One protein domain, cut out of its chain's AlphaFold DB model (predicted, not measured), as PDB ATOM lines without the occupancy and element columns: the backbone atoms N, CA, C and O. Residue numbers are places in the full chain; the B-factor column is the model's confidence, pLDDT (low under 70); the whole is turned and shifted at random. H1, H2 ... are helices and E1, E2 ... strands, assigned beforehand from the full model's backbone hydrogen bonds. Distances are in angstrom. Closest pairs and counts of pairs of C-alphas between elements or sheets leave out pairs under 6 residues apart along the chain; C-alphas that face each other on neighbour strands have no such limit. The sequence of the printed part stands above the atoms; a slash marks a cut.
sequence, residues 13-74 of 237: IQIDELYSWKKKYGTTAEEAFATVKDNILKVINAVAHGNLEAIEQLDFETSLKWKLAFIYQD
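This is residues 13 to 74 of the 237 residues of an uncharacterized protein of Kluyvera genomosp. 3 (UniProt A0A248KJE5). A long helix, H1, makes most of the length of a rod, with a small strand hairpin, E1 and E2, by its first end and two shorter helices, H2 and H3, packed on its last part. The printed part has 62 residues, with two antiparallel strands and three helices in the order E1, E2, H1, H2, H3: mostly helix. It is only just compact, close to loose, with a radius of gyration of the C-alphas of 12.7 A, and spans 39 by 17 by 16 A.

E1 is residues 13 to 15, from C-alpha 13 at (24.026, -55.194, 3.718), and E2 is 20 to 22. H1, residues 29 to 48, is 28.4 A long; H2 is 52 to 57; H3, residues 62 to 72, is 15.7 A long and ends at C-alpha 72 (24.885, -30.135, 17.189).

In the hairpin E1 and E2, N 14 and O 21 are 2.8 A apart, within hydrogen-bond range. The closest C-alphas of E2 and H1, Trp 21 and Ala 32, are 6.8 A apart. With residues 42 to 47 alone H1 touches H2, a helical hairpin at a shallow tilt of 32 degrees, opposite ways; the closest C-alphas, Val 43 and Ile 55, are 5.7 A apart. With residues 40 to 48 alone H1 touches H3 at a steep tilt of 55 degrees, the same way; the closest C-alphas, Val 47 and Ala 69, are 5.6 A apart. In H1, H2 and H3 every O i to N i+4 pair is within hydrogen-bond range.

The C-alphas farthest apart, Glu 17 and Gly 50, are 39.9 A apart. The printed part has no cut and no long link, and no printed residue is under 70 in pLDDT.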
ATOM      1  N   ILE A  13      24.061 -56.288   4.710       86.44
ATOM      2  CA  ILE A  13      24.026 -55.194   3.718       86.44
ATOM      3  C   ILE A  13      22.970 -55.490   2.646       86.44
ATOM      4  O   ILE A  13      22.847 -56.619   2.177       86.44
ATOM      5  N   GLN A  14      22.205 -54.470   2.267       85.62
ATOM      6  CA  GLN A  14      21.353 -54.444   1.082       85.62
ATOM      7  C   GLN A  14      21.933 -53.491   0.044       85.62
ATOM      8  O   GLN A  14      22.612 -52.527   0.396       85.62
ATOM      9  N   ILE A  15      21.705 -53.814  -1.227       86.31
ATOM     10  CA  ILE A  15      22.249 -53.102  -2.380       86.31
ATOM     11  C   ILE A  15      21.147 -53.040  -3.442       86.31
ATOM     12  O   ILE A  15      20.531 -54.069  -3.728       86.31
ATOM     13  N   ASP A  16      20.911 -51.862  -4.011       85.69
ATOM     14  CA  ASP A  16      20.131 -51.681  -5.240       85.69
ATOM     15  C   ASP A  16      21.041 -51.198  -6.390       85.69
ATOM     16  O   ASP A  16      22.261 -51.350  -6.326       85.69
ATOM     17  N   GLU A  17      20.477 -50.666  -7.477       81.25
ATOM     18  CA  GLU A  17      21.274 -50.199  -8.622       81.25
ATOM     19  C   GLU A  17      22.217 -49.022  -8.291       81.25
ATOM     20  O   GLU A  17      23.177 -48.804  -9.030       81.25
ATOM     21  N   LEU A  18      21.974 -48.270  -7.208       77.00
ATOM     22  CA  LEU A  18      22.653 -47.001  -6.917       77.00
ATOM     23  C   LEU A  18      23.248 -46.907  -5.501       77.00
ATOM     24  O   LEU A  18      24.263 -46.237  -5.308       77.00
ATOM     25  N   TYR A  19      22.648 -47.561  -4.510       86.06
ATOM     26  CA  TYR A  19      22.977 -47.415  -3.096       86.06
ATOM     27  C   TYR A  19      23.228 -48.754  -2.409       86.06
ATOM     28  O   TYR A  19      22.746 -49.811  -2.811       86.06
ATOM     29  N   SER A  20      23.949 -48.681  -1.292       86.88
ATOM     30  CA  SER A  20      24.100 -49.786  -0.349       86.88
ATOM     31  C   SER A  20      23.841 -49.312   1.077       86.88
ATOM     32  O   SER A  20      24.348 -48.260   1.471       86.88
ATOM     33  N   TRP A  21      23.105 -50.085   1.871       92.31
ATOM     34  CA  TRP A  21      22.770 -49.747   3.259       92.31
ATOM     35  C   TRP A  21      22.765 -50.982   4.164       92.31
ATOM     36  O   TRP A  21      22.710 -52.120   3.702       92.31
ATOM     37  N   LYS A  22      22.819 -50.779   5.487       88.88
ATOM     38  CA  LYS A  22      22.634 -51.881   6.444       88.88
ATOM     39  C   LYS A  22      21.154 -52.269   6.490       88.88
ATOM     40  O   LYS A  22      20.320 -51.396   6.721       88.88
ATOM     41  N   LYS A  23      20.834 -53.565   6.389       90.62
ATOM     42  CA  LYS A  23      19.454 -54.108   6.405       90.62
ATOM     43  C   LYS A  23      18.610 -53.615   7.582       90.62
ATOM     44  O   LYS A  23      17.403 -53.466   7.450       90.62
ATOM     45  N   LYS A  24      19.242 -53.319   8.724       92.00
ATOM     46  CA  LYS A  24      18.553 -52.789   9.910       92.00
ATOM     47  C   LYS A  24      17.874 -51.429   9.695       92.00
ATOM     48  O   LYS A  24      17.057 -51.041  10.517       92.00
ATOM     49  N   TYR A  25      18.223 -50.701   8.632       93.88
ATOM     50  CA  TYR A  25      17.649 -49.386   8.347       93.88
ATOM     51  C   TYR A  25      16.422 -49.426   7.427       93.88
ATOM     52  O   TYR A  25      15.675 -48.456   7.402       93.88
ATOM     53  N   GLY A  26      16.174 -50.516   6.701       93.56
ATOM     54  CA  GLY A  26      15.022 -50.622   5.804       93.56
ATOM     55  C   GLY A  26      15.217 -51.689   4.734       93.56
ATOM     56  O   GLY A  26      16.322 -52.213   4.573       93.56
ATOM     57  N   THR A  27      14.138 -52.002   4.015       92.62
ATOM     58  CA  THR A  27      14.136 -52.976   2.913       92.62
ATOM     59  C   THR A  27      14.309 -52.344   1.532       92.62
ATOM     60  O   THR A  27      14.660 -53.046   0.585       92.62
ATOM     61  N   THR A  28      14.106 -51.027   1.421       93.94
ATOM     62  CA  THR A  28      14.400 -50.218   0.227       93.94
ATOM     63  C   THR A  28      15.340 -49.062   0.570       93.94
ATOM     64  O   THR A  28      15.490 -48.704   1.745       93.94
ATOM     65  N   ALA A  29      15.957 -48.445  -0.442       92.25
ATOM     66  CA  ALA A  29      16.810 -47.276  -0.242       92.25
ATOM     67  C   ALA A  29      16.041 -46.095   0.373       92.25
ATOM     68  O   ALA A  29      16.580 -45.393   1.228       92.25
ATOM     69  N   GLU A  30      14.773 -45.891   0.004       94.75
ATOM     70  CA  GLU A  30      13.923 -44.836   0.564       94.75
ATOM     71  C   GLU A  30      13.624 -45.067   2.048       94.75
ATOM     72  O   GLU A  30      13.715 -44.130   2.844       94.75
ATOM     73  N   GLU A  31      13.308 -46.306   2.436       96.00
ATOM     74  CA  GLU A  31      13.101 -46.672   3.842       96.00
ATOM     75  C   GLU A  31      14.389 -46.500   4.651       96.00
ATOM     76  O   GLU A  31      14.375 -45.896   5.725       96.00
ATOM     77  N   ALA A  32      15.515 -46.974   4.109       95.81
ATOM     78  CA  ALA A  32      16.824 -46.830   4.732       95.81
ATOM     79  C   ALA A  32      17.195 -45.362   4.938       95.81
ATOM     80  O   ALA A  32      17.619 -44.971   6.028       95.81
ATOM     81  N   PHE A  33      16.983 -44.533   3.916       95.75
ATOM     82  CA  PHE A  33      17.207 -43.097   3.989       95.75
ATOM     83  C   PHE A  33      16.318 -42.438   5.047       95.75
ATOM     84  O   PHE A  33      16.814 -41.666   5.870       95.75
ATOM     85  N   ALA A  34      15.021 -42.759   5.067       97.44
ATOM     86  CA  ALA A  34      14.083 -42.214   6.043       97.44
ATOM     87  C   ALA A  34      14.479 -42.582   7.481       97.44
ATOM     88  O   ALA A  34      14.519 -41.699   8.341       97.44
ATOM     89  N   THR A  35      14.855 -43.840   7.731       97.56
ATOM     90  CA  THR A  35      15.315 -44.304   9.047       97.56
ATOM     91  C   THR A  35      16.617 -43.635   9.477       97.56
ATOM     92  O   THR A  35      16.737 -43.181  10.615       97.56
ATOM     93  N   VAL A  36      17.605 -43.529   8.583       96.81
ATOM     94  CA  VAL A  36      18.871 -42.846   8.894       96.81
ATOM     95  C   VAL A  36      18.616 -41.372   9.207       96.81
ATOM     96  O   VAL A  36      19.129 -40.863  10.204       96.81
ATOM     97  N   LYS A  37      17.782 -40.696   8.410       97.75
ATOM     98  CA  LYS A  37      17.395 -39.301   8.641       97.75
ATOM     99  C   LYS A  37      16.693 -39.123   9.989       97.75
ATOM    100  O   LYS A  37      17.032 -38.201  10.727       97.75
ATOM    101  N   ASP A  38      15.745 -39.993  10.321       98.25
ATOM    102  CA  ASP A  38      15.040 -39.971  11.604       98.25
ATOM    103  C   ASP A  38      16.003 -40.175  12.787       98.25
ATOM    104  O   ASP A  38      15.973 -39.412  13.752       98.25
ATOM    105  N   ASN A  39      16.943 -41.118  12.678       98.19
ATOM    106  CA  ASN A  39      17.977 -41.328  13.693       98.19
ATOM    107  C   ASN A  39      18.881 -40.101  13.876       98.19
ATOM    108  O   ASN A  39      19.167 -39.724  15.011       98.19
ATOM    109  N   ILE A  40      19.287 -39.433  12.790       98.25
ATOM    110  CA  ILE A  40      20.049 -38.175  12.865       98.25
ATOM    111  C   ILE A  40      19.244 -37.111  13.623       98.25
ATOM    112  O   ILE A  40      19.764 -36.488  14.548       98.25
ATOM    113  N   LEU A  41      17.963 -36.928  13.284       98.19
ATOM    114  CA  LEU A  41      17.097 -35.955  13.955       98.19
ATOM    115  C   LEU A  41      16.882 -36.290  15.436       98.19
ATOM    116  O   LEU A  41      16.845 -35.381  16.265       98.19
ATOM    117  N   LYS A  42      16.781 -37.573  15.799       98.56
ATOM    118  CA  LYS A  42      16.708 -38.016  17.200       98.56
ATOM    119  C   LYS A  42      17.962 -37.639  17.982       98.56
ATOM    120  O   LYS A  42      17.830 -37.111  19.081       98.56
ATOM    121  N   VAL A  43      19.153 -37.841  17.413       98.38
ATOM    122  CA  VAL A  43      20.422 -37.431  18.047       98.38
ATOM    123  C   VAL A  43      20.467 -35.917  18.256       98.38
ATOM    124  O   VAL A  43      20.775 -35.467  19.358       98.38
ATOM    125  N   ILE A  44      20.124 -35.136  17.226       97.81
ATOM    126  CA  ILE A  44      20.130 -33.666  17.286       97.81
ATOM    127  C   ILE A  44      19.166 -33.165  18.366       97.81
ATOM    128  O   ILE A  44      19.542 -32.353  19.206       97.81
ATOM    129  N   ASN A  45      17.934 -33.680  18.384       97.81
ATOM    130  CA  ASN A  45      16.954 -33.297  19.397       97.81
ATOM    131  C   ASN A  45      17.397 -33.712  20.804       97.81
ATOM    132  O   ASN A  45      17.236 -32.934  21.741       97.81
ATOM    133  N   ALA A  46      17.965 -34.909  20.966       97.88
ATOM    134  CA  ALA A  46      18.426 -35.393  22.260       97.88
ATOM    135  C   ALA A  46      19.558 -34.521  22.824       97.88
ATOM    136  O   ALA A  46      19.468 -34.085  23.973       97.88
ATOM    137  N   VAL A  47      20.574 -34.193  22.014       97.44
ATOM    138  CA  VAL A  47      21.698 -33.364  22.477       97.44
ATOM    139  C   VAL A  47      21.282 -31.918  22.744       97.44
ATOM    140  O   VAL A  47      21.733 -31.335  23.725       97.44
ATOM    141  N   ALA A  48      20.356 -31.363  21.953       94.00
ATOM    142  CA  ALA A  48      19.823 -30.017  22.173       94.00
ATOM    143  C   ALA A  48      19.100 -29.866  23.527       94.00
ATOM    144  O   ALA A  48      19.027 -28.765  24.063       94.00
ATOM    145  N   HIS A  49      18.591 -30.967  24.092       93.38
ATOM    146  CA  HIS A  49      17.957 -31.004  25.415       93.38
ATOM    147  C   HIS A  49      18.864 -31.610  26.502       93.38
ATOM    148  O   HIS A  49      18.391 -31.886  27.603       93.38
ATOM    149  N   GLY A  50      20.145 -31.862  26.203       92.62
ATOM    150  CA  GLY A  50      21.103 -32.452  27.143       92.62
ATOM    151  C   GLY A  50      20.827 -33.914  27.524       92.62
ATOM    152  O   GLY A  50      21.377 -34.395  28.508       92.62
ATOM    153  N   ASN A  51      19.986 -34.634  26.774       96.25
ATOM    154  CA  ASN A  51      19.619 -36.022  27.063       96.25
ATOM    155  C   ASN A  51      20.605 -36.995  26.396       96.25
ATOM    156  O   ASN A  51      20.351 -37.521  25.308       96.25
ATOM    157  N   LEU A  52      21.756 -37.208  27.033       97.31
ATOM    158  CA  LEU A  52      22.807 -38.076  26.500       97.31
ATOM    159  C   LEU A  52      22.433 -39.564  26.581       97.31
ATOM    160  O   LEU A  52      22.868 -40.355  25.744       97.31
ATOM    161  N   GLU A  53      21.578 -39.951  27.527       97.44
ATOM    162  CA  GLU A  53      21.067 -41.315  27.680       97.44
ATOM    163  C   GLU A  53      20.243 -41.753  26.466       97.44
ATOM    164  O   GLU A  53      20.388 -42.884  25.996       97.44
ATOM    165  N   ALA A  54      19.424 -40.856  25.907       97.62
ATOM    166  CA  ALA A  54      18.678 -41.136  24.683       97.62
ATOM    167  C   ALA A  54      19.611 -41.389  23.485       97.62
ATOM    168  O   ALA A  54      19.315 -42.236  22.642       97.62
ATOM    169  N   ILE A  55      20.755 -40.698  23.421       97.94
ATOM    170  CA  ILE A  55      21.773 -40.903  22.377       97.94
ATOM    171  C   ILE A  55      22.466 -42.252  22.582       97.94
ATOM    172  O   ILE A  55      22.631 -43.021  21.631       97.94
ATOM    173  N   GLU A  56      22.830 -42.583  23.821       97.31
ATOM    174  CA  GLU A  56      23.474 -43.853  24.167       97.31
ATOM    175  C   GLU A  56      22.599 -45.059  23.806       97.31
ATOM    176  O   GLU A  56      23.089 -46.011  23.199       97.31
ATOM    177  N   GLN A  57      21.296 -44.990  24.082       97.00
ATOM    178  CA  GLN A  57      20.349 -46.079  23.816       97.00
ATOM    179  C   GLN A  57      19.918 -46.193  22.348       97.00
ATOM    180  O   GLN A  57      19.395 -47.233  21.946       97.00
ATOM    181  N   LEU A  58      20.119 -45.152  21.536       96.81
ATOM    182  CA  LEU A  58      19.725 -45.173  20.131       96.81
ATOM    183  C   LEU A  58      20.538 -46.220  19.351       96.81
ATOM    184  O   LEU A  58      21.772 -46.138  19.290       96.81
ATOM    185  N   ASP A  59      19.837 -47.163  18.706       94.62
ATOM    186  CA  ASP A  59      20.424 -48.122  17.760       94.62
ATOM    187  C   ASP A  59      20.800 -47.422  16.445       94.62
ATOM    188  O   ASP A  59      20.135 -47.503  15.408       94.62
ATOM    189  N   PHE A  60      21.907 -46.696  16.502       94.69
ATOM    190  CA  PHE A  60      22.529 -46.024  15.377       94.69
ATOM    191  C   PHE A  60      24.035 -46.298  15.391       94.69
ATOM    192  O   PHE A  60      24.551 -46.887  16.337       94.69
ATOM    193  N   GLU A  61      24.745 -45.964  14.313       90.75
ATOM    194  CA  GLU A  61      26.196 -46.182  14.286       90.75
ATOM    195  C   GLU A  61      26.852 -45.352  15.404       90.75
ATOM    196  O   GLU A  61      26.580 -44.157  15.541       90.75
ATOM    197  N   THR A  62      27.628 -46.019  16.262       90.50
ATOM    198  CA  THR A  62      28.095 -45.479  17.541       90.50
ATOM    199  C   THR A  62      29.002 -44.270  17.355       90.50
ATOM    200  O   THR A  62      28.813 -43.255  18.022       90.50
ATOM    201  N   SER A  63      29.970 -44.331  16.446       88.44
ATOM    202  CA  SER A  63      30.884 -43.207  16.221       88.44
ATOM    203  C   SER A  63      30.145 -42.009  15.620       88.44
ATOM    204  O   SER A  63      30.328 -40.871  16.055       88.44
ATOM    205  N   LEU A  64      29.244 -42.262  14.671       91.62
ATOM    206  CA  LEU A  64      28.440 -41.264  13.980       91.62
ATOM    207  C   LEU A  64      27.470 -40.562  14.926       91.62
ATOM    208  O   LEU A  64      27.406 -39.334  14.893       91.62
ATOM    209  N   LYS A  65      26.742 -41.289  15.785       96.00
ATOM    210  CA  LYS A  65      25.788 -40.660  16.714       96.00
ATOM    211  C   LYS A  65      26.488 -39.715  17.691       96.00
ATOM    212  O   LYS A  65      26.003 -38.611  17.909       96.00
ATOM    213  N   TRP A  66      27.667 -40.079  18.196       97.31
ATOM    214  CA  TRP A  66      28.433 -39.216  19.100       97.31
ATOM    215  C   TRP A  66      29.107 -38.043  18.384       97.31
ATOM    216  O   TRP A  66      29.135 -36.938  18.923       97.31
ATOM    217  N   LYS A  67      29.560 -38.233  17.138       95.88
ATOM    218  CA  LYS A  67      30.064 -37.138  16.295       95.88
ATOM    219  C   LYS A  67      28.966 -36.126  15.959       95.88
ATOM    220  O   LYS A  67      29.192 -34.925  16.053       95.88
ATOM    221  N   LEU A  68      27.770 -36.599  15.602       96.94
ATOM    222  CA  LEU A  68      26.602 -35.746  15.370       96.94
ATOM    223  C   LEU A  68      26.219 -34.986  16.638       96.94
ATOM    224  O   LEU A  68      26.030 -33.775  16.578       96.94
ATOM    225  N   ALA A  69      26.161 -35.672  17.779       97.56
ATOM    226  CA  ALA A  69      25.866 -35.040  19.056       97.56
ATOM    227  C   ALA A  69      26.863 -33.908  19.360       97.56
ATOM    228  O   ALA A  69      26.451 -32.799  19.677       97.56
ATOM    229  N   PHE A  70      28.164 -34.137  19.163       96.62
ATOM    230  CA  PHE A  70      29.181 -33.099  19.342       96.62
ATOM    231  C   PHE A  70      29.005 -31.897  18.401       96.62
ATOM    232  O   PHE A  70      29.174 -30.760  18.834       96.62
ATOM    233  N   ILE A  71      28.670 -32.126  17.126       95.88
ATOM    234  CA  ILE A  71      28.478 -31.049  16.138       95.88
ATOM    235  C   ILE A  71      27.269 -30.171  16.502       95.88
ATOM    236  O   ILE A  71      27.337 -28.948  16.367       95.88
ATOM    237  N   TYR A  72      26.178 -30.792  16.959       96.62
ATOM    238  CA  TYR A  72      24.885 -30.135  17.189       96.62
ATOM    239  C   TYR A  72      24.589 -29.783  18.655       96.62
ATOM    240  O   TYR A  72      23.496 -29.299  18.942       96.62
ATOM    241  N   GLN A  73      25.522 -30.012  19.582       95.38
ATOM    242  CA  GLN A  73      25.361 -29.580  20.973       95.38
ATOM    243  C   GLN A  73      25.254 -28.051  21.086       95.38
ATOM    244  O   GLN A  73      25.648 -27.311  20.181       95.38
ATOM    245  N   ASP A  74      24.775 -27.569  22.233       93.56
ATOM    246  CA  ASP A  74      24.859 -26.149  22.563       93.56
ATOM    247  C   ASP A  74      26.328 -25.736  22.748       93.56
ATOM    248  O   ASP A  74      26.985 -26.105  23.721       93.56
TER     249      ASP A  74